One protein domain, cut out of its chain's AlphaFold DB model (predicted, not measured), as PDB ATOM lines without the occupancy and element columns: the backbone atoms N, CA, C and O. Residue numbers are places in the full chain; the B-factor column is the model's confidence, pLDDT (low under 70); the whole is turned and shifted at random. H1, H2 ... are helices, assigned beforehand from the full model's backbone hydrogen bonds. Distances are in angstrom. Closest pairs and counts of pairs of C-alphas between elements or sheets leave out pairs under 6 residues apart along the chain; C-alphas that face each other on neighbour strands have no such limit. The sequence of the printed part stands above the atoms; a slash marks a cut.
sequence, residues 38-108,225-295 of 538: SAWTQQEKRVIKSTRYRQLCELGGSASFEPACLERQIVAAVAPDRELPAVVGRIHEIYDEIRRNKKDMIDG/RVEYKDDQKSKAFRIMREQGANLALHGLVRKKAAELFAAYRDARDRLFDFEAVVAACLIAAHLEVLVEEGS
ATOM      1  N   SER A  38     182.743 170.112 185.610       49.25
ATOM      2  CA  SER A  38     181.930 171.036 184.819       49.25
ATOM      3  C   SER A  38     182.674 171.584 183.603       49.25
ATOM      4  O   SER A  38     182.055 171.719 182.554       49.25
ATOM      5  N   ALA A  39     183.985 171.831 183.690       50.50
ATOM      6  CA  ALA A  39     184.765 172.398 182.591       50.50
ATOM      7  C   ALA A  39     184.845 171.440 181.393       50.50
ATOM      8  O   ALA A  39     184.464 171.806 180.282       50.50
ATOM      9  N   TRP A  40     185.214 170.176 181.631       46.62
ATOM     10  CA  TRP A  40     185.335 169.170 180.568       46.62
ATOM     11  C   TRP A  40     183.976 168.820 179.944       46.62
ATOM     12  O   TRP A  40     183.833 168.751 178.725       46.62
ATOM     13  N   THR A  41     182.932 168.674 180.772       56.53
ATOM     14  CA  THR A  41     181.573 168.378 180.281       56.53
ATOM     15  C   THR A  41     180.912 169.570 179.592       56.53
ATOM     16  O   THR A  41     180.057 169.376 178.727       56.53
ATOM     17  N   GLN A  42     181.276 170.809 179.938       59.34
ATOM     18  CA  GLN A  42     180.853 171.995 179.192       59.34
ATOM     19  C   GLN A  42     181.573 172.092 177.852       59.34
ATOM     20  O   GLN A  42     180.925 172.398 176.855       59.34
ATOM     21  N   GLN A  43     182.871 171.803 177.810       59.38
ATOM     22  CA  GLN A  43     183.682 171.859 176.599       59.38
ATOM     23  C   GLN A  43     183.250 170.806 175.570       59.38
ATOM     24  O   GLN A  43     182.968 171.149 174.424       59.38
ATOM     25  N   GLU A  44     183.025 169.570 176.009       63.19
ATOM     26  CA  GLU A  44     182.457 168.497 175.186       63.19
ATOM     27  C   GLU A  44     181.077 168.882 174.622       63.19
ATOM     28  O   GLU A  44     180.812 168.787 173.421       63.19
ATOM     29  N   LYS A  45     180.189 169.406 175.481       65.00
ATOM     30  CA  LYS A  45     178.872 169.896 175.052       65.00
ATOM     31  C   LYS A  45     178.994 171.052 174.064       65.00
ATOM     32  O   LYS A  45     178.117 171.168 173.217       65.00
ATOM     33  N   ARG A  46     180.017 171.907 174.154       63.88
ATOM     34  CA  ARG A  46     180.249 172.998 173.193       63.88
ATOM     35  C   ARG A  46     180.720 172.465 171.844       63.88
ATOM     36  O   ARG A  46     180.227 172.949 170.834       63.88
ATOM     37  N   VAL A  47     181.581 171.449 171.818       63.06
ATOM     38  CA  VAL A  47     182.028 170.798 170.575       63.06
ATOM     39  C   VAL A  47     180.873 170.095 169.880       63.06
ATOM     40  O   VAL A  47     180.588 170.392 168.722       63.06
ATOM     41  N   ILE A  48     180.135 169.251 170.604       64.50
ATOM     42  CA  ILE A  48     178.977 168.521 170.066       64.50
ATOM     43  C   ILE A  48     177.857 169.480 169.631       64.50
ATOM     44  O   ILE A  48     177.148 169.232 168.657       64.50
ATOM     45  N   LYS A  49     177.678 170.602 170.338       64.12
ATOM     46  CA  LYS A  49     176.708 171.642 169.956       64.12
ATOM     47  C   LYS A  49     177.257 172.641 168.940       64.12
ATOM     48  O   LYS A  49     176.492 173.509 168.520       64.12
ATOM     49  N   SER A  50     178.534 172.558 168.562       67.06
ATOM     50  CA  SER A  50     179.116 173.502 167.613       67.06
ATOM     51  C   SER A  50     178.411 173.359 166.267       67.06
ATOM     52  O   SER A  50     178.113 172.259 165.795       67.06
ATOM     53  N   THR A  51     178.120 174.495 165.638       60.62
ATOM     54  CA  THR A  51     177.512 174.550 164.303       60.62
ATOM     55  C   THR A  51     178.354 173.801 163.276       60.62
ATOM     56  O   THR A  51     177.796 173.136 162.414       60.62
ATOM     57  N   ARG A  52     179.683 173.832 163.422       64.69
ATOM     58  CA  ARG A  52     180.624 173.091 162.575       64.69
ATOM     59  C   ARG A  52     180.494 171.574 162.746       64.69
ATOM     60  O   ARG A  52     180.462 170.866 161.750       64.69
ATOM     61  N   TYR A  53     180.331 171.074 163.973       61.84
ATOM     62  CA  TYR A  53     180.062 169.651 164.211       61.84
ATOM     63  C   TYR A  53     178.723 169.207 163.606       61.84
ATOM     64  O   TYR A  53     178.665 168.195 162.913       61.84
ATOM     65  N   ARG A  54     177.656 170.002 163.777       60.72
ATOM     66  CA  ARG A  54     176.356 169.717 163.141       60.72
ATOM     67  C   ARG A  54     176.438 169.714 161.620       60.72
ATOM     68  O   ARG A  54     175.927 168.791 161.004       60.72
ATOM     69  N   GLN A  55     177.141 170.678 161.026       65.19
ATOM     70  CA  GLN A  55     177.385 170.711 159.583       65.19
ATOM     71  C   GLN A  55     178.139 169.463 159.109       65.19
ATOM     72  O   GLN A  55     177.774 168.892 158.088       65.19
ATOM     73  N   LEU A  56     179.136 168.988 159.861       65.88
ATOM     74  CA  LEU A  56     179.855 167.750 159.541       65.88
ATOM     75  C   LEU A  56     178.954 166.502 159.621       65.88
ATOM     76  O   LEU A  56     179.131 165.588 158.820       65.88
ATOM     77  N   CYS A  57     177.984 166.475 160.539       58.19
ATOM     78  CA  CYS A  57     177.003 165.391 160.654       58.19
ATOM     79  C   CYS A  57     175.883 165.465 159.595       58.19
ATOM     80  O   CYS A  57     175.429 164.429 159.115       58.19
ATOM     81  N   GLU A  58     175.429 166.667 159.225       59.44
ATOM     82  CA  GLU A  58     174.304 166.903 158.303       59.44
ATOM     83  C   GLU A  58     174.719 166.867 156.818       59.44
ATOM     84  O   GLU A  58     173.920 166.496 155.962       59.44
ATOM     85  N   LEU A  59     175.978 167.187 156.484       54.00
ATOM     86  CA  LEU A  59     176.486 167.229 155.099       54.00
ATOM     87  C   LEU A  59     176.825 165.853 154.495       54.00
ATOM     88  O   LEU A  59     177.480 165.779 153.454       54.00
ATOM     89  N   GLY A  60     176.328 164.760 155.072       47.28
ATOM     90  CA  GLY A  60     176.467 163.397 154.544       47.28
ATOM     91  C   GLY A  60     175.771 163.125 153.198       47.28
ATOM     92  O   GLY A  60     175.609 161.963 152.848       47.28
ATOM     93  N   GLY A  61     175.339 164.146 152.440       41.16
ATOM     94  CA  GLY A  61     174.523 163.940 151.237       41.16
ATOM     95  C   GLY A  61     174.561 164.990 150.120       41.16
ATOM     96  O   GLY A  61     173.868 164.788 149.129       41.16
ATOM     97  N   SER A  62     175.333 166.084 150.196       40.12
ATOM     98  CA  SER A  62     175.425 167.025 149.058       40.12
ATOM     99  C   SER A  62     176.870 167.282 148.629       40.12
ATOM    100  O   SER A  62     177.697 167.830 149.353       40.12
ATOM    101  N   ALA A  63     177.174 166.830 147.412       40.69
ATOM    102  CA  ALA A  63     178.492 166.798 146.786       40.69
ATOM    103  C   ALA A  63     178.970 168.159 146.236       40.69
ATOM    104  O   ALA A  63     179.806 168.200 145.338       40.69
ATOM    105  N   SER A  64     178.459 169.283 146.738       40.88
ATOM    106  CA  SER A  64     178.713 170.591 146.127       40.88
ATOM    107  C   SER A  64     178.921 171.689 147.163       40.88
ATOM    108  O   SER A  64     178.092 172.586 147.294       40.88
ATOM    109  N   PHE A  65     180.038 171.631 147.890       36.31
ATOM    110  CA  PHE A  65     180.687 172.837 148.407       36.31
ATOM    111  C   PHE A  65     182.171 172.553 148.697       36.31
ATOM    112  O   PHE A  65     182.482 171.754 149.574       36.31
ATOM    113  N   GLU A  66     183.025 173.180 147.882       40.44
ATOM    114  CA  GLU A  66     184.481 173.401 147.960       40.44
ATOM    115  C   GLU A  66     185.453 172.228 148.266       40.44
ATOM    116  O   GLU A  66     185.233 171.394 149.149       40.44
ATOM    117  N   PRO A  67     186.597 172.153 147.554       41.34
ATOM    118  CA  PRO A  67     187.672 171.243 147.923       41.34
ATOM    119  C   PRO A  67     188.271 171.700 149.267       41.34
ATOM    120  O   PRO A  67     188.505 172.885 149.461       41.34
ATOM    121  N   ALA A  68     188.576 170.750 150.158       50.56
ATOM    122  CA  ALA A  68     189.403 170.925 151.363       50.56
ATOM    123  C   ALA A  68     188.770 171.533 152.638       50.56
ATOM    124  O   ALA A  68     189.312 172.474 153.215       50.56
ATOM    125  N   CYS A  69     187.741 170.903 153.218       75.56
ATOM    126  CA  CYS A  69     187.635 170.976 154.681       75.56
ATOM    127  C   CYS A  69     188.795 170.173 155.309       75.56
ATOM    128  O   CYS A  69     189.087 169.048 154.886       75.56
ATOM    129  N   LEU A  70     189.488 170.767 156.286       83.56
ATOM    130  CA  LEU A  70     190.644 170.172 156.972       83.56
ATOM    131  C   LEU A  70     190.307 168.781 157.532       83.56
ATOM    132  O   LEU A  70     191.133 167.879 157.523       83.56
ATOM    133  N   GLU A  71     189.060 168.573 157.941       85.75
ATOM    134  CA  GLU A  71     188.533 167.311 158.445       85.75
ATOM    135  C   GLU A  71     188.565 166.201 157.382       85.75
ATOM    136  O   GLU A  71     188.967 165.080 157.688       85.75
ATOM    137  N   ARG A  72     188.234 166.499 156.114       86.06
ATOM    138  CA  ARG A  72     188.404 165.534 155.008       86.06
ATOM    139  C   ARG A  72     189.873 165.256 154.723       86.06
ATOM    140  O   ARG A  72     190.204 164.121 154.404       86.06
ATOM    141  N   GLN A  73     190.746 166.256 154.856       86.88
ATOM    142  CA  GLN A  73     192.188 166.054 154.698       86.88
ATOM    143  C   GLN A  73     192.761 165.169 155.812       86.88
ATOM    144  O   GLN A  73     193.570 164.291 155.528       86.88
ATOM    145  N   ILE A  74     192.298 165.339 157.056       89.62
ATOM    146  CA  ILE A  74     192.661 164.472 158.188       89.62
ATOM    147  C   ILE A  74     192.236 163.029 157.908       89.62
ATOM    148  O   ILE A  74     193.048 162.118 158.073       89.62
ATOM    149  N   VAL A  75     190.998 162.808 157.455       91.50
ATOM    150  CA  VAL A  75     190.528 161.454 157.117       91.50
ATOM    151  C   VAL A  75     191.332 160.869 155.958       91.50
ATOM    152  O   VAL A  75     191.834 159.761 156.091       91.50
ATOM    153  N   ALA A  76     191.551 161.620 154.878       89.88
ATOM    154  CA  ALA A  76     192.333 161.151 153.735       89.88
ATOM    155  C   ALA A  76     193.791 160.808 154.096       89.88
ATOM    156  O   ALA A  76     194.362 159.884 153.524       89.88
ATOM    157  N   ALA A  77     194.392 161.531 155.045       89.62
ATOM    158  CA  ALA A  77     195.774 161.315 155.470       89.62
ATOM    159  C   ALA A  77     195.940 160.153 156.466       89.62
ATOM    160  O   ALA A  77     196.986 159.505 156.485       89.62
ATOM    161  N   VAL A  78     194.945 159.915 157.326       91.62
ATOM    162  CA  VAL A  78     195.046 158.945 158.430       91.62
ATOM    163  C   VAL A  78     194.300 157.644 158.137       91.62
ATOM    164  O   VAL A  78     194.788 156.584 158.511       91.62
ATOM    165  N   ALA A  79     193.127 157.718 157.509       91.00
ATOM    166  CA  ALA A  79     192.226 156.596 157.265       91.00
ATOM    167  C   ALA A  79     191.616 156.699 155.848       91.00
ATOM    168  O   ALA A  79     190.425 157.001 155.716       91.00
ATOM    169  N   PRO A  80     192.414 156.463 154.786       88.75
ATOM    170  CA  PRO A  80     191.988 156.674 153.399       88.75
ATOM    171  C   PRO A  80     190.817 155.773 152.978       88.75
ATOM    172  O   PRO A  80     190.033 156.154 152.114       88.75
ATOM    173  N   ASP A  81     190.655 154.616 153.623       89.06
ATOM    174  CA  ASP A  81     189.613 153.632 153.302       89.06
ATOM    175  C   ASP A  81     188.233 153.972 153.899       89.06
ATOM    176  O   ASP A  81     187.285 153.189 153.781       89.06
ATOM    177  N   ARG A  82     188.103 155.097 154.615       87.31
ATOM    178  CA  ARG A  82     186.892 155.446 155.368       87.31
ATOM    179  C   ARG A  82     186.321 156.790 154.941       87.31
ATOM    180  O   ARG A  82     187.034 157.756 154.698       87.31
ATOM    181  N   GLU A  83     184.995 156.862 154.921       87.94
ATOM    182  CA  GLU A  83     184.280 158.102 154.641       87.94
ATOM    183  C   GLU A  83     184.203 158.997 155.887       87.94
ATOM    184  O   GLU A  83     184.085 158.520 157.020       87.94
ATOM    185  N   LEU A  84     184.205 160.316 155.671       84.56
ATOM    186  CA  LEU A  84     184.115 161.320 156.736       84.56
ATOM    187  C   LEU A  84     182.941 161.085 157.711       84.56
ATOM    188  O   LEU A  84     183.190 161.137 158.917       84.56
ATOM    189  N   PRO A  85     181.699 160.785 157.269       84.50
ATOM    190  CA  PRO A  85     180.581 160.591 158.193       84.50
ATOM    191  C   PRO A  85     180.796 159.408 159.144       84.50
ATOM    192  O   PRO A  85     180.451 159.491 160.323       84.50
ATOM    193  N   ALA A  86     181.430 158.331 158.666       86.75
ATOM    194  CA  ALA A  86     181.737 157.161 159.483       86.75
ATOM    195  C   ALA A  86     182.771 157.479 160.576       86.75
ATOM    196  O   ALA A  86     182.669 156.974 161.692       86.75
ATOM    197  N   VAL A  87     183.752 158.337 160.277       87.94
ATOM    198  CA  VAL A  87     184.753 158.792 161.256       87.94
ATOM    199  C   VAL A  87     184.137 159.777 162.254       87.94
ATOM    200  O   VAL A  87     184.363 159.655 163.455       87.94
ATOM    201  N   VAL A  88     183.317 160.721 161.783       86.06
ATOM    202  CA  VAL A  88     182.650 161.721 162.637       86.06
ATOM    203  C   VAL A  88     181.657 161.067 163.601       86.06
ATOM    204  O   VAL A  88     181.608 161.451 164.770       86.06
ATOM    205  N   GLY A  89     180.933 160.030 163.164       84.62
ATOM    206  CA  GLY A  89     180.029 159.261 164.029       84.62
ATOM    207  C   GLY A  89     180.732 158.642 165.243       84.62
ATOM    208  O   GLY A  89     180.154 158.572 166.326       84.62
ATOM    209  N   ARG A  90     182.018 158.293 165.115       86.75
ATOM    210  CA  ARG A  90     182.812 157.735 166.222       86.75
ATOM    211  C   ARG A  90     183.232 158.746 167.268       86.75
ATOM    212  O   ARG A  90     183.601 158.345 168.366       86.75
ATOM    213  N   ILE A  91     183.188 160.038 166.959       88.56
ATOM    214  CA  ILE A  91     183.536 161.081 167.927       88.56
ATOM    215  C   ILE A  91     182.599 160.995 169.139       88.56
ATOM    216  O   ILE A  91     183.065 161.041 170.274       88.56
ATOM    217  N   HIS A  92     181.301 160.776 168.908       84.19
ATOM    218  CA  HIS A  92     180.333 160.547 169.982       84.19
ATOM    219  C   HIS A  92     180.678 159.317 170.823       84.19
ATOM    220  O   HIS A  92     180.734 159.410 172.046       84.19
ATOM    221  N   GLU A  93     180.977 158.191 170.170       87.31
ATOM    222  CA  GLU A  93     181.357 156.956 170.860       87.31
ATOM    223  C   GLU A  93     182.597 157.153 171.738       87.31
ATOM    224  O   GLU A  93     182.636 156.669 172.869       87.31
ATOM    225  N   ILE A  94     183.596 157.891 171.243       88.62
ATOM    226  CA  ILE A  94     184.830 158.185 171.976       88.62
ATOM    227  C   ILE A  94     184.519 158.933 173.273       88.62
ATOM    228  O   ILE A  94     184.941 158.496 174.345       88.62
ATOM    229  N   TYR A  95     183.752 160.020 173.199       86.50
ATOM    230  CA  TYR A  95     183.404 160.791 174.392       86.50
ATOM    231  C   TYR A  95     182.504 160.016 175.360       86.50
ATOM    232  O   TYR A  95     182.717 160.081 176.573       86.50
ATOM    233  N   ASP A  96     181.540 159.243 174.857       85.88
ATOM    234  CA  ASP A  96     180.635 158.460 175.703       85.88
ATOM    235  C   ASP A  96     181.354 157.323 176.447       85.88
ATOM    236  O   ASP A  96     181.003 157.017 177.591       85.88
ATOM    237  N   GLU A  97     182.367 156.696 175.843       86.06
ATOM    238  CA  GLU A  97     183.217 155.706 176.525       86.06
ATOM    239  C   GLU A  97     184.126 156.352 177.572       86.06
ATOM    240  O   GLU A  97     184.206 155.871 178.704       86.06
ATOM    241  N   ILE A  98     184.765 157.479 177.236       85.75
ATOM    242  CA  ILE A  98     185.594 158.231 178.191       85.75
ATOM    243  C   ILE A  98     184.751 158.649 179.402       85.75
ATOM    244  O   ILE A  98     185.194 158.523 180.546       85.75
ATOM    245  N   ARG A  99     183.513 159.101 179.173       81.88
ATOM    246  CA  ARG A  99     182.586 159.497 180.238       81.88
ATOM    247  C   ARG A  99     182.220 158.329 181.152       81.88
ATOM    248  O   ARG A  99     182.189 158.519 182.367       81.88
ATOM    249  N   ARG A 100     181.938 157.150 180.588       80.38
ATOM    250  CA  ARG A 100     181.606 155.945 181.365       80.38
ATOM    251  C   ARG A 100     182.769 155.533 182.260       80.38
ATOM    252  O   ARG A 100     182.602 155.497 183.472       80.38
ATOM    253  N   ASN A 101     183.961 155.385 181.690       77.38
ATOM    254  CA  ASN A 101     185.136 154.966 182.450       77.38
ATOM    255  C   ASN A 101     185.550 155.989 183.525       77.38
ATOM    256  O   ASN A 101     185.954 155.627 184.627       77.38
ATOM    257  N   LYS A 102     185.413 157.295 183.252       69.38
ATOM    258  CA  LYS A 102     185.746 158.332 184.241       69.38
ATOM    259  C   LYS A 102     184.794 158.317 185.439       69.38
ATOM    260  O   LYS A 102     185.237 158.595 186.549       69.38
ATOM    261  N   LYS A 103     183.517 157.980 185.232       59.88
ATOM    262  CA  LYS A 103     182.557 157.790 186.327       59.88
ATOM    263  C   LYS A 103     182.997 156.637 187.234       59.88
ATOM    264  O   LYS A 103     183.093 156.828 188.439       59.88
ATOM    265  N   ASP A 104     183.395 155.519 186.635       53.94
ATOM    266  CA  ASP A 104     183.853 154.333 187.366       53.94
ATOM    267  C   ASP A 104     185.182 154.580 188.111       53.94
ATOM    268  O   ASP A 104     185.397 154.069 189.209       53.94
ATOM    269  N   MET A 105     186.065 155.424 187.560       52.28
ATOM    270  CA  MET A 105     187.330 155.798 188.204       52.28
ATOM    271  C   MET A 105     187.140 156.785 189.370       52.28
ATOM    272  O   MET A 105     187.850 156.698 190.369       52.28
ATOM    273  N   ILE A 106     186.184 157.715 189.275       51.03
ATOM    274  CA  ILE A 106     185.876 158.678 190.350       51.03
ATOM    275  C   ILE A 106     185.259 157.972 191.565       51.03
ATOM    276  O   ILE A 106     185.547 158.358 192.695       51.03
ATOM    277  N   ASP A 107     184.477 156.915 191.346       47.22
ATOM    278  CA  ASP A 107     183.869 156.139 192.431       47.22
ATOM    279  C   ASP A 107     184.886 155.211 193.141       47.22
ATOM    280  O   ASP A 107     184.648 154.782 194.271       47.22
ATOM    281  N   GLY A 108     186.039 154.926 192.512       40.50
ATOM    282  CA  GLY A 108     187.079 154.021 193.028       40.50
ATOM    283  C   GLY A 108     188.364 154.680 193.552       40.50
ATOM    284  O   GLY A 108     189.123 154.035 194.277       40.50
ATOM    285  N   ARG A 225     196.310 142.876 177.073       78.00
ATOM    286  CA  ARG A 225     197.484 143.201 177.873       78.00
ATOM    287  C   ARG A 225     197.789 144.707 177.888       78.00
ATOM    288  O   ARG A 225     197.695 145.362 176.854       78.00
ATOM    289  N   VAL A 226     198.204 145.233 179.045       81.38
ATOM    290  CA  VAL A 226     198.514 146.667 179.248       81.38
ATOM    291  C   VAL A 226     199.604 147.155 178.292       81.38
ATOM    292  O   VAL A 226     199.416 148.159 177.619       81.38
ATOM    293  N   GLU A 227     200.681 146.385 178.137       80.50
ATOM    294  CA  GLU A 227     201.769 146.689 177.198       80.50
ATOM    295  C   GLU A 227     201.278 146.829 175.749       80.50
ATOM    296  O   GLU A 227     201.679 147.738 175.031       80.50
ATOM    297  N   TYR A 228     200.332 145.982 175.331       85.25
ATOM    298  CA  TYR A 228     199.720 146.093 174.010       85.25
ATOM    299  C   TYR A 228     198.882 147.374 173.876       85.25
ATOM    300  O   TYR A 228     198.855 147.986 172.805       85.25
ATOM    301  N   LYS A 229     198.221 147.819 174.957       89.44
ATOM    302  CA  LYS A 229     197.544 149.125 174.980       89.44
ATOM    303  C   LYS A 229     198.560 150.260 174.789       89.44
ATOM    304  O   LYS A 229     198.318 151.147 173.973       89.44
ATOM    305  N   ASP A 230     199.701 150.207 175.474       88.25
ATOM    306  CA  ASP A 230     200.751 151.232 175.397       88.25
ATOM    307  C   ASP A 230     201.503 151.245 174.053       88.25
ATOM    308  O   ASP A 230     201.839 152.320 173.544       88.25
ATOM    309  N   ASP A 231     201.717 150.090 173.417       89.19
ATOM    310  CA  ASP A 231     202.265 150.019 172.054       89.19
ATOM    311  C   ASP A 231     201.298 150.660 171.045       89.19
ATOM    312  O   ASP A 231     201.696 151.473 170.207       89.19
ATOM    313  N   GLN A 232     199.993 150.403 171.191       91.44
ATOM    314  CA  GLN A 232     198.969 151.065 170.383       91.44
ATOM    315  C   GLN A 232     198.916 152.582 170.621       91.44
ATOM    316  O   GLN A 232     198.793 153.331 169.649       91.44
ATOM    317  N   LYS A 233     199.058 153.053 171.869       94.00
ATOM    318  CA  LYS A 233     199.198 154.490 172.186       94.00
ATOM    319  C   LYS A 233     200.429 155.086 171.505       94.00
ATOM    320  O   LYS A 233     200.315 156.092 170.811       94.00
ATOM    321  N   SER A 234     201.579 154.421 171.598       92.50
ATOM    322  CA  SER A 234     202.824 154.856 170.948       92.50
ATOM    323  C   SER A 234     202.686 154.944 169.428       92.50
ATOM    324  O   SER A 234     203.088 155.941 168.820       92.50
ATOM    325  N   LYS A 235     202.061 153.937 168.804       95.06
ATOM    326  CA  LYS A 235     201.767 153.932 167.366       95.06
ATOM    327  C   LYS A 235     200.828 155.079 166.985       95.06
ATOM    328  O   LYS A 235     201.083 155.757 165.991       95.06
ATOM    329  N   ALA A 236     199.781 155.324 167.771       95.38
ATOM    330  CA  ALA A 236     198.822 156.398 167.523       95.38
ATOM    331  C   ALA A 236     199.480 157.777 167.644       95.38
ATOM    332  O   ALA A 236     199.339 158.602 166.745       95.38
ATOM    333  N   PHE A 237     200.270 158.013 168.694       95.44
ATOM    334  CA  PHE A 237     200.966 159.286 168.901       95.44
ATOM    335  C   PHE A 237     201.977 159.575 167.796       95.44
ATOM    336  O   PHE A 237     202.144 160.729 167.398       95.44
ATOM    337  N   ARG A 238     202.627 158.534 167.261       95.56
ATOM    338  CA  ARG A 238     203.488 158.670 166.085       95.56
ATOM    339  C   ARG A 238     202.690 159.137 164.866       95.56
ATOM    340  O   ARG A 238     203.062 160.145 164.276       95.56
ATOM    341  N   ILE A 239     201.571 158.478 164.551       95.25
ATOM    342  CA  ILE A 239     200.702 158.858 163.421       95.25
ATOM    343  C   ILE A 239     200.176 160.286 163.596       95.25
ATOM    344  O   ILE A 239     200.254 161.085 162.670       95.25
ATOM    345  N   MET A 240     199.704 160.652 164.789       95.69
ATOM    346  CA  MET A 240     199.221 162.009 165.077       95.69
ATOM    347  C   MET A 240     200.319 163.067 164.931       95.69
ATOM    348  O   MET A 240     200.049 164.184 164.492       95.69
ATOM    349  N   ARG A 241     201.566 162.734 165.287       95.06
ATOM    350  CA  ARG A 241     202.709 163.639 165.131       95.06
ATOM    351  C   ARG A 241     203.078 163.827 163.664       95.06
ATOM    352  O   ARG A 241     203.253 164.971 163.256       95.06
ATOM    353  N   GLU A 242     203.193 162.731 162.918       94.50
ATOM    354  CA  GLU A 242     203.556 162.712 161.496       94.50
ATOM    355  C   GLU A 242     202.469 163.380 160.650       94.50
ATOM    356  O   GLU A 242     202.727 164.387 159.996       94.50
ATOM    357  N   GLN A 243     201.227 162.903 160.744       94.00
ATOM    358  CA  GLN A 243     200.117 163.443 159.958       94.00
ATOM    359  C   GLN A 243     199.720 164.846 160.410       94.00
ATOM    360  O   GLN A 243     199.426 165.703 159.582       94.00
ATOM    361  N   GLY A 244     199.794 165.133 161.710       91.56
ATOM    362  CA  GLY A 244     199.580 166.488 162.201       91.56
ATOM    363  C   GLY A 244     200.663 167.467 161.745       91.56
ATOM    364  O   GLY A 244     200.353 168.632 161.534       91.56
ATOM    365  N   ALA A 245     201.910 167.025 161.547       91.31
ATOM    366  CA  ALA A 245     202.943 167.864 160.937       91.31
ATOM    367  C   ALA A 245     202.697 168.063 159.432       91.31
ATOM    368  O   ALA A 245     202.799 169.190 158.956       91.31
ATOM    369  N   ASN A 246     202.308 167.005 158.711       93.00
ATOM    370  CA  ASN A 246     201.996 167.066 157.279       93.00
ATOM    371  C   ASN A 246     200.824 168.011 156.971       93.00
ATOM    372  O   ASN A 246     200.847 168.717 155.969       93.00
ATOM    373  N   LEU A 247     199.820 168.045 157.848       91.25
ATOM    374  CA  LEU A 247     198.641 168.911 157.739       91.25
ATOM    375  C   LEU A 247     198.819 170.276 158.430       91.25
ATOM    376  O   LEU A 247     197.850 171.017 158.573       91.25
ATOM    377  N   ALA A 248     200.034 170.598 158.896       90.06
ATOM    378  CA  ALA A 248     200.355 171.828 159.625       90.06
ATOM    379  C   ALA A 248     199.424 172.120 160.826       90.06
ATOM    380  O   ALA A 248     199.132 173.273 161.147       90.06
ATOM    381  N   LEU A 249     198.968 171.074 161.525       90.31
ATOM    382  CA  LEU A 249     198.135 171.201 162.719       90.31
ATOM    383  C   LEU A 249     198.944 171.742 163.903       90.31
ATOM    384  O   LEU A 249     200.086 171.339 164.157       90.31
ATOM    385  N   HIS A 250     198.306 172.607 164.692       91.00
ATOM    386  CA  HIS A 250     198.921 173.193 165.877       91.00
ATOM    387  C   HIS A 250     199.380 172.118 166.884       91.00
ATOM    388  O   HIS A 250     198.772 171.053 167.032       91.00
ATOM    389  N   GLY A 251     200.468 172.392 167.616       88.25
ATOM    390  CA  GLY A 251     201.012 171.474 168.626       88.25
ATOM    391  C   GLY A 251     199.997 171.092 169.707       88.25
ATOM    392  O   GLY A 251     199.954 169.932 170.118       88.25
ATOM    393  N   LEU A 252     199.133 172.036 170.100       88.69
ATOM    394  CA  LEU A 252     198.073 171.794 171.084       88.69
ATOM    395  C   LEU A 252     197.032 170.792 170.583       88.69
ATOM    396  O   LEU A 252     196.655 169.904 171.339       88.69
ATOM    397  N   VAL A 253     196.645 170.858 169.303       91.81
ATOM    398  CA  VAL A 253     195.703 169.899 168.696       91.81
ATOM    399  C   VAL A 253     196.274 168.485 168.764       91.81
ATOM    400  O   VAL A 253     195.588 167.553 169.171       91.81
ATOM    401  N   ARG A 254     197.563 168.315 168.440       93.50
ATOM    402  CA  ARG A 254     198.239 167.007 168.510       93.50
ATOM    403  C   ARG A 254     198.320 166.475 169.943       93.50
ATOM    404  O   ARG A 254     198.108 165.285 170.160       93.50
ATOM    405  N   LYS A 255     198.604 167.348 170.916       91.12
ATOM    406  CA  LYS A 255     198.648 166.983 172.339       91.12
ATOM    407  C   LYS A 255     197.265 166.572 172.854       91.12
ATOM    408  O   LYS A 255     197.139 165.520 173.471       91.12
ATOM    409  N   LYS A 256     196.227 167.345 172.531       90.50
ATOM    410  CA  LYS A 256     194.833 167.044 172.881       90.50
ATOM    411  C   LYS A 256     194.334 165.757 172.235       90.50
ATOM    412  O   LYS A 256     193.738 164.927 172.909       90.50
ATOM    413  N   ALA A 257     194.657 165.526 170.964       93.94
ATOM    414  CA  ALA A 257     194.320 164.275 170.289       93.94
ATOM    415  C   ALA A 257     194.968 163.060 170.975       93.94
ATOM    416  O   ALA A 257     194.319 162.024 171.126       93.94
ATOM    417  N   ALA A 258     196.218 163.194 171.434       93.12
ATOM    418  CA  ALA A 258     196.908 162.152 172.192       93.12
ATOM    419  C   ALA A 258     196.255 161.895 173.563       93.12
ATOM    420  O   ALA A 258     196.067 160.737 173.932       93.12
ATOM    421  N   GLU A 259     195.857 162.950 174.283       90.88
ATOM    422  CA  GLU A 259     195.091 162.855 175.539       90.88
ATOM    423  C   GLU A 259     193.760 162.110 175.330       90.88
ATOM    424  O   GLU A 259     193.464 161.152 176.048       90.88
ATOM    425  N   LEU A 260     192.989 162.489 174.302       91.00
ATOM    426  CA  LEU A 260     191.713 161.850 173.957       91.00
ATOM    427  C   LEU A 260     191.890 160.373 173.589       91.00
ATOM    428  O   LEU A 260     191.136 159.519 174.060       91.00
ATOM    429  N   PHE A 261     192.901 160.049 172.779       94.38
ATOM    430  CA  PHE A 261     193.167 158.667 172.387       94.38
ATOM    431  C   PHE A 261     193.629 157.811 173.566       94.38
ATOM    432  O   PHE A 261     193.193 156.667 173.686       94.38
ATOM    433  N   ALA A 262     194.479 158.344 174.449       91.62
ATOM    434  CA  ALA A 262     194.923 157.633 175.645       91.62
ATOM    435  C   ALA A 262     193.733 157.276 176.546       91.62
ATOM    436  O   ALA A 262     193.554 156.105 176.881       91.62
ATOM    437  N   ALA A 263     192.873 158.259 176.839       89.06
ATOM    438  CA  ALA A 263     191.680 158.066 177.659       89.06
ATOM    439  C   ALA A 263     190.704 157.052 177.039       89.06
ATOM    440  O   ALA A 263     190.200 156.164 177.729       89.06
ATOM    441  N   TYR A 264     190.472 157.137 175.726       91.56
ATOM    442  CA  TYR A 264     189.629 156.181 175.008       91.56
ATOM    443  C   TYR A 264     190.221 154.766 175.006       91.56
ATOM    444  O   TYR A 264     189.510 153.777 175.201       91.56
ATOM    445  N   ARG A 265     191.540 154.654 174.813       90.88
ATOM    446  CA  ARG A 265     192.235 153.367 174.778       90.88
ATOM    447  C   ARG A 265     192.237 152.670 176.131       90.88
ATOM    448  O   ARG A 265     192.202 151.440 176.154       90.88
ATOM    449  N   ASP A 266     192.284 153.426 177.221       86.94
ATOM    450  CA  ASP A 266     192.206 152.880 178.575       86.94
ATOM    451  C   ASP A 266     190.783 152.431 178.922       86.94
ATOM    452  O   ASP A 266     190.624 151.398 179.571       86.94
ATOM    453  N   ALA A 267     189.762 153.136 178.417       86.31
ATOM    454  CA  ALA A 267     188.352 152.783 178.597       86.31
ATOM    455  C   ALA A 267     187.938 151.499 177.868       86.31
ATOM    456  O   ALA A 267     187.099 150.751 178.365       86.31
ATOM    457  N   ARG A 268     188.518 151.215 176.697       85.56
ATOM    458  CA  ARG A 268     188.219 149.990 175.945       85.56
ATOM    459  C   ARG A 268     189.296 148.930 176.103       85.56
ATOM    460  O   ARG A 268     190.493 149.206 176.111       85.56
ATOM    461  N   ASP A 269     188.891 147.667 176.127       81.19
ATOM    462  CA  ASP A 269     189.847 146.567 176.000       81.19
ATOM    463  C   ASP A 269     190.273 146.386 174.550       81.19
ATOM    464  O   ASP A 269     191.457 146.487 174.224       81.19
ATOM    465  N   ARG A 270     189.308 146.225 173.646       83.88
ATOM    466  CA  ARG A 270     189.571 146.033 172.219       83.88
ATOM    467  C   ARG A 270     189.262 147.294 171.439       83.88
ATOM    468  O   ARG A 270     188.250 147.951 171.666       83.88
ATOM    469  N   LEU A 271     190.137 147.596 170.489       87.75
ATOM    470  CA  LEU A 271     189.997 148.744 169.615       87.75
ATOM    471  C   LEU A 271     189.785 148.245 168.188       87.75
ATOM    472  O   LEU A 271     190.664 147.610 167.607       87.75
ATOM    473  N   PHE A 272     188.594 148.502 167.655       86.56
ATOM    474  CA  PHE A 272     188.252 148.211 166.268       86.56
ATOM    475  C   PHE A 272     188.600 149.418 165.400       86.56
ATOM    476  O   PHE A 272     188.389 150.556 165.822       86.56
ATOM    477  N   ASP A 273     189.115 149.163 164.192       89.25
ATOM    478  CA  ASP A 273     189.429 150.194 163.195       89.25
ATOM    479  C   ASP A 273     190.313 151.322 163.761       89.25
ATOM    480  O   ASP A 273     189.901 152.478 163.897       89.25
ATOM    481  N   PHE A 274     191.545 150.947 164.104       93.06
ATOM    482  CA  PHE A 274     192.544 151.796 164.751       93.06
ATOM    483  C   PHE A 274     192.736 153.159 164.085       93.06
ATOM    484  O   PHE A 274     192.672 154.186 164.757       93.06
ATOM    485  N   GLU A 275     192.903 153.182 162.769       94.00
ATOM    486  CA  GLU A 275     193.173 154.407 162.010       94.00
ATOM    487  C   GLU A 275     191.993 155.381 162.041       94.00
ATOM    488  O   GLU A 275     192.174 156.576 162.265       94.00
ATOM    489  N   ALA A 276     190.766 154.870 161.931       93.38
ATOM    490  CA  ALA A 276     189.566 155.696 162.003       93.38
ATOM    491  C   ALA A 276     189.361 156.304 163.399       93.38
ATOM    492  O   ALA A 276     188.897 157.435 163.507       93.38
ATOM    493  N   VAL A 277     189.734 155.595 164.472       94.69
ATOM    494  CA  VAL A 277     189.712 156.165 165.831       94.69
ATOM    495  C   VAL A 277     190.757 157.273 165.973       94.69
ATOM    496  O   VAL A 277     190.447 158.334 166.507       94.69
ATOM    497  N   VAL A 278     191.974 157.069 165.461       95.69
ATOM    498  CA  VAL A 278     193.033 158.095 165.485       95.69
ATOM    499  C   VAL A 278     192.599 159.350 164.720       95.69
ATOM    500  O   VAL A 278     192.772 160.462 165.224       95.69
ATOM    501  N   ALA A 279     191.984 159.183 163.545       94.88
ATOM    502  CA  ALA A 279     191.426 160.282 162.760       94.88
ATOM    503  C   ALA A 279     190.302 161.013 163.517       94.88
ATOM    504  O   ALA A 279     190.302 162.243 163.582       94.88
ATOM    505  N   ALA A 280     189.389 160.272 164.151       94.19
ATOM    506  CA  ALA A 280     188.309 160.845 164.953       94.19
ATOM    507  C   ALA A 280     188.841 161.660 166.146       94.19
ATOM    508  O   ALA A 280     188.360 162.766 166.382       94.19
ATOM    509  N   CYS A 281     189.874 161.178 166.848       94.94
ATOM    510  CA  CYS A 281     190.522 161.922 167.933       94.94
ATOM    511  C   CYS A 281     191.173 163.229 167.449       94.94
ATOM    512  O   CYS A 281     191.099 164.237 168.149       94.94
ATOM    513  N   LEU A 282     191.788 163.237 166.260       94.19
ATOM    514  CA  LEU A 282     192.363 164.452 165.669       94.19
ATOM    515  C   LEU A 282     191.288 165.479 165.301       94.19
ATOM    516  O   LEU A 282     191.463 166.665 165.577       94.19
ATOM    517  N   ILE A 283     190.173 165.033 164.718       92.62
ATOM    518  CA  ILE A 283     189.042 165.910 164.384       92.62
ATOM    519  C   ILE A 283     188.412 166.470 165.662       92.62
ATOM    520  O   ILE A 283     188.192 167.675 165.757       92.62
ATOM    521  N   ALA A 284     188.174 165.624 166.667       90.75
ATOM    522  CA  ALA A 284     187.625 166.039 167.954       90.75
ATOM    523  C   ALA A 284     188.509 167.097 168.637       90.75
ATOM    524  O   ALA A 284     188.023 168.165 169.001       90.75
ATOM    525  N   ALA A 285     189.822 166.855 168.708       92.31
ATOM    526  CA  ALA A 285     190.781 167.802 169.271       92.31
ATOM    527  C   ALA A 285     190.852 169.120 168.483       92.31
ATOM    528  O   ALA A 285     190.987 170.190 169.073       92.31
ATOM    529  N   HIS A 286     190.757 169.067 167.152       90.31
ATOM    530  CA  HIS A 286     190.725 170.276 166.332       90.31
ATOM    531  C   HIS A 286     189.487 171.126 166.640       90.31
ATOM    532  O   HIS A 286     189.601 172.337 166.817       90.31
ATOM    533  N   LEU A 287     188.318 170.492 166.763       87.50
ATOM    534  CA  LEU A 287     187.077 171.179 167.115       87.50
ATOM    535  C   LEU A 287     187.109 171.743 168.543       87.50
ATOM    536  O   LEU A 287     186.584 172.831 168.762       87.50
ATOM    537  N   GLU A 288     187.735 171.050 169.498       85.38
ATOM    538  CA  GLU A 288     187.928 171.559 170.863       85.38
ATOM    539  C   GLU A 288     188.754 172.846 170.883       85.38
ATOM    540  O   GLU A 288     188.320 173.835 171.472       85.38
ATOM    541  N   VAL A 289     189.903 172.852 170.205       86.69
ATOM    542  CA  VAL A 289     190.799 174.019 170.172       86.69
ATOM    543  C   VAL A 289     190.125 175.213 169.489       86.69
ATOM    544  O   VAL A 289     190.202 176.329 169.991       86.69
ATOM    545  N   LEU A 290     189.379 174.983 168.402       79.75
ATOM    546  CA  LEU A 290     188.607 176.045 167.742       79.75
ATOM    547  C   LEU A 290     187.530 176.660 168.652       79.75
ATOM    548  O   LEU A 290     187.192 177.834 168.511       79.75
ATOM    549  N   VAL A 291     186.957 175.869 169.561       78.50
ATOM    550  CA  VAL A 291     185.963 176.348 170.529       78.50
ATOM    551  C   VAL A 291     186.626 177.131 171.666       78.50
ATOM    552  O   VAL A 291     186.043 178.119 172.115       78.50
ATOM    553  N   GLU A 292     187.813 176.722 172.126       70.06
ATOM    554  CA  GLU A 292     188.588 177.441 173.154       70.06
ATOM    555  C   GLU A 292     188.995 178.837 172.666       70.06
ATOM    556  O   GLU A 292     188.658 179.828 173.318       70.06
ATOM    557  N   GLU A 293     189.585 178.929 171.468       63.09
ATOM    558  CA  GLU A 293     189.984 180.204 170.842       63.09
ATOM    559  C   GLU A 293     188.798 181.159 170.616       63.09
ATOM    560  O   GLU A 293     188.970 182.376 170.559       63.09
ATOM    561  N   GLY A 294     187.579 180.623 170.504       56.41
ATOM    562  CA  GLY A 294     186.357 181.415 170.379       56.41
ATOM    563  C   GLY A 294     185.739 181.869 171.707       56.41
ATOM    564  O   GLY A 294     184.847 182.718 171.682       56.41
ATOM    565  N   SER A 295     186.146 181.298 172.849       49.00
ATOM    566  CA  SER A 295     185.507 181.546 174.154       49.00
ATOM    567  C   SER A 295     186.308 182.444 175.091       49.00
ATOM    568  O   SER A 295     185.719 183.095 175.957       49.00
TER     569      SER A 295
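This is residues 38 to 108 and 225 to 295 of the 538 residues of the protein "C2h2 zinc finger protein" of Nannochloropsis gaditana (UniProt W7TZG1). H7 runs through the core of a cluster of mostly crossed helices: the long H4 crosses it, and the hairpin of H5 and H6 packs on it. The short H3 lies beside H7, H1 packs on residues 284 to 291 of H7, H2 packs on H4, and the loop of residues 62 to 68 sticks out. The printed part has 142 residues with seven named helices, H1 to H7 in order, and no named strand: all helix. It is compact, with a radius of gyration of the C-alphas of 14.9 A, and spans 49 by 31 by 27 A.

H1 is residues 38 to 48, from C-alpha 38 at (181.930, 171.036, 184.819). H2 is residues 51 to 58 and H3 residues 70 to 78. H4, residues 84 to 108, is 37.1 A long. H5, residues 226 to 246, is 30.2 A, H6, residues 251 to 267, 24.7 A, and H7, residues 274 to 295, 32.0 A, ending at C-alpha 295 at (185.507, 181.546, 174.154).

H7 is the hub, touching five helices. Its closest C-alphas to H6 are Leu 282 and Ala 257, 5.0 A, at a steep tilt of 53 degrees. H4 touches H7 about perpendicular, 81 degrees, at Val 87 and Ala 280, 5.5 A. H5 and H6 form a helical hairpin, a shallow tilt of 24 degrees. H1 and H3 are apart. Every O i to N i+4 pair is within hydrogen-bond range in H1, H2, H3, H5, H6 and H7; in H4, 17 of 21.

The C-alphas of Ser 64 and Gly 108 are farthest apart, 50.4 A. Residues 109 to 224 are not printed; C-alphas 108 and 225 are 21.3 A apart across the cut. The link H2 to H3 is long. Residues 38 to 68, 102 to 108 and 293 to 295 have pLDDT under 70.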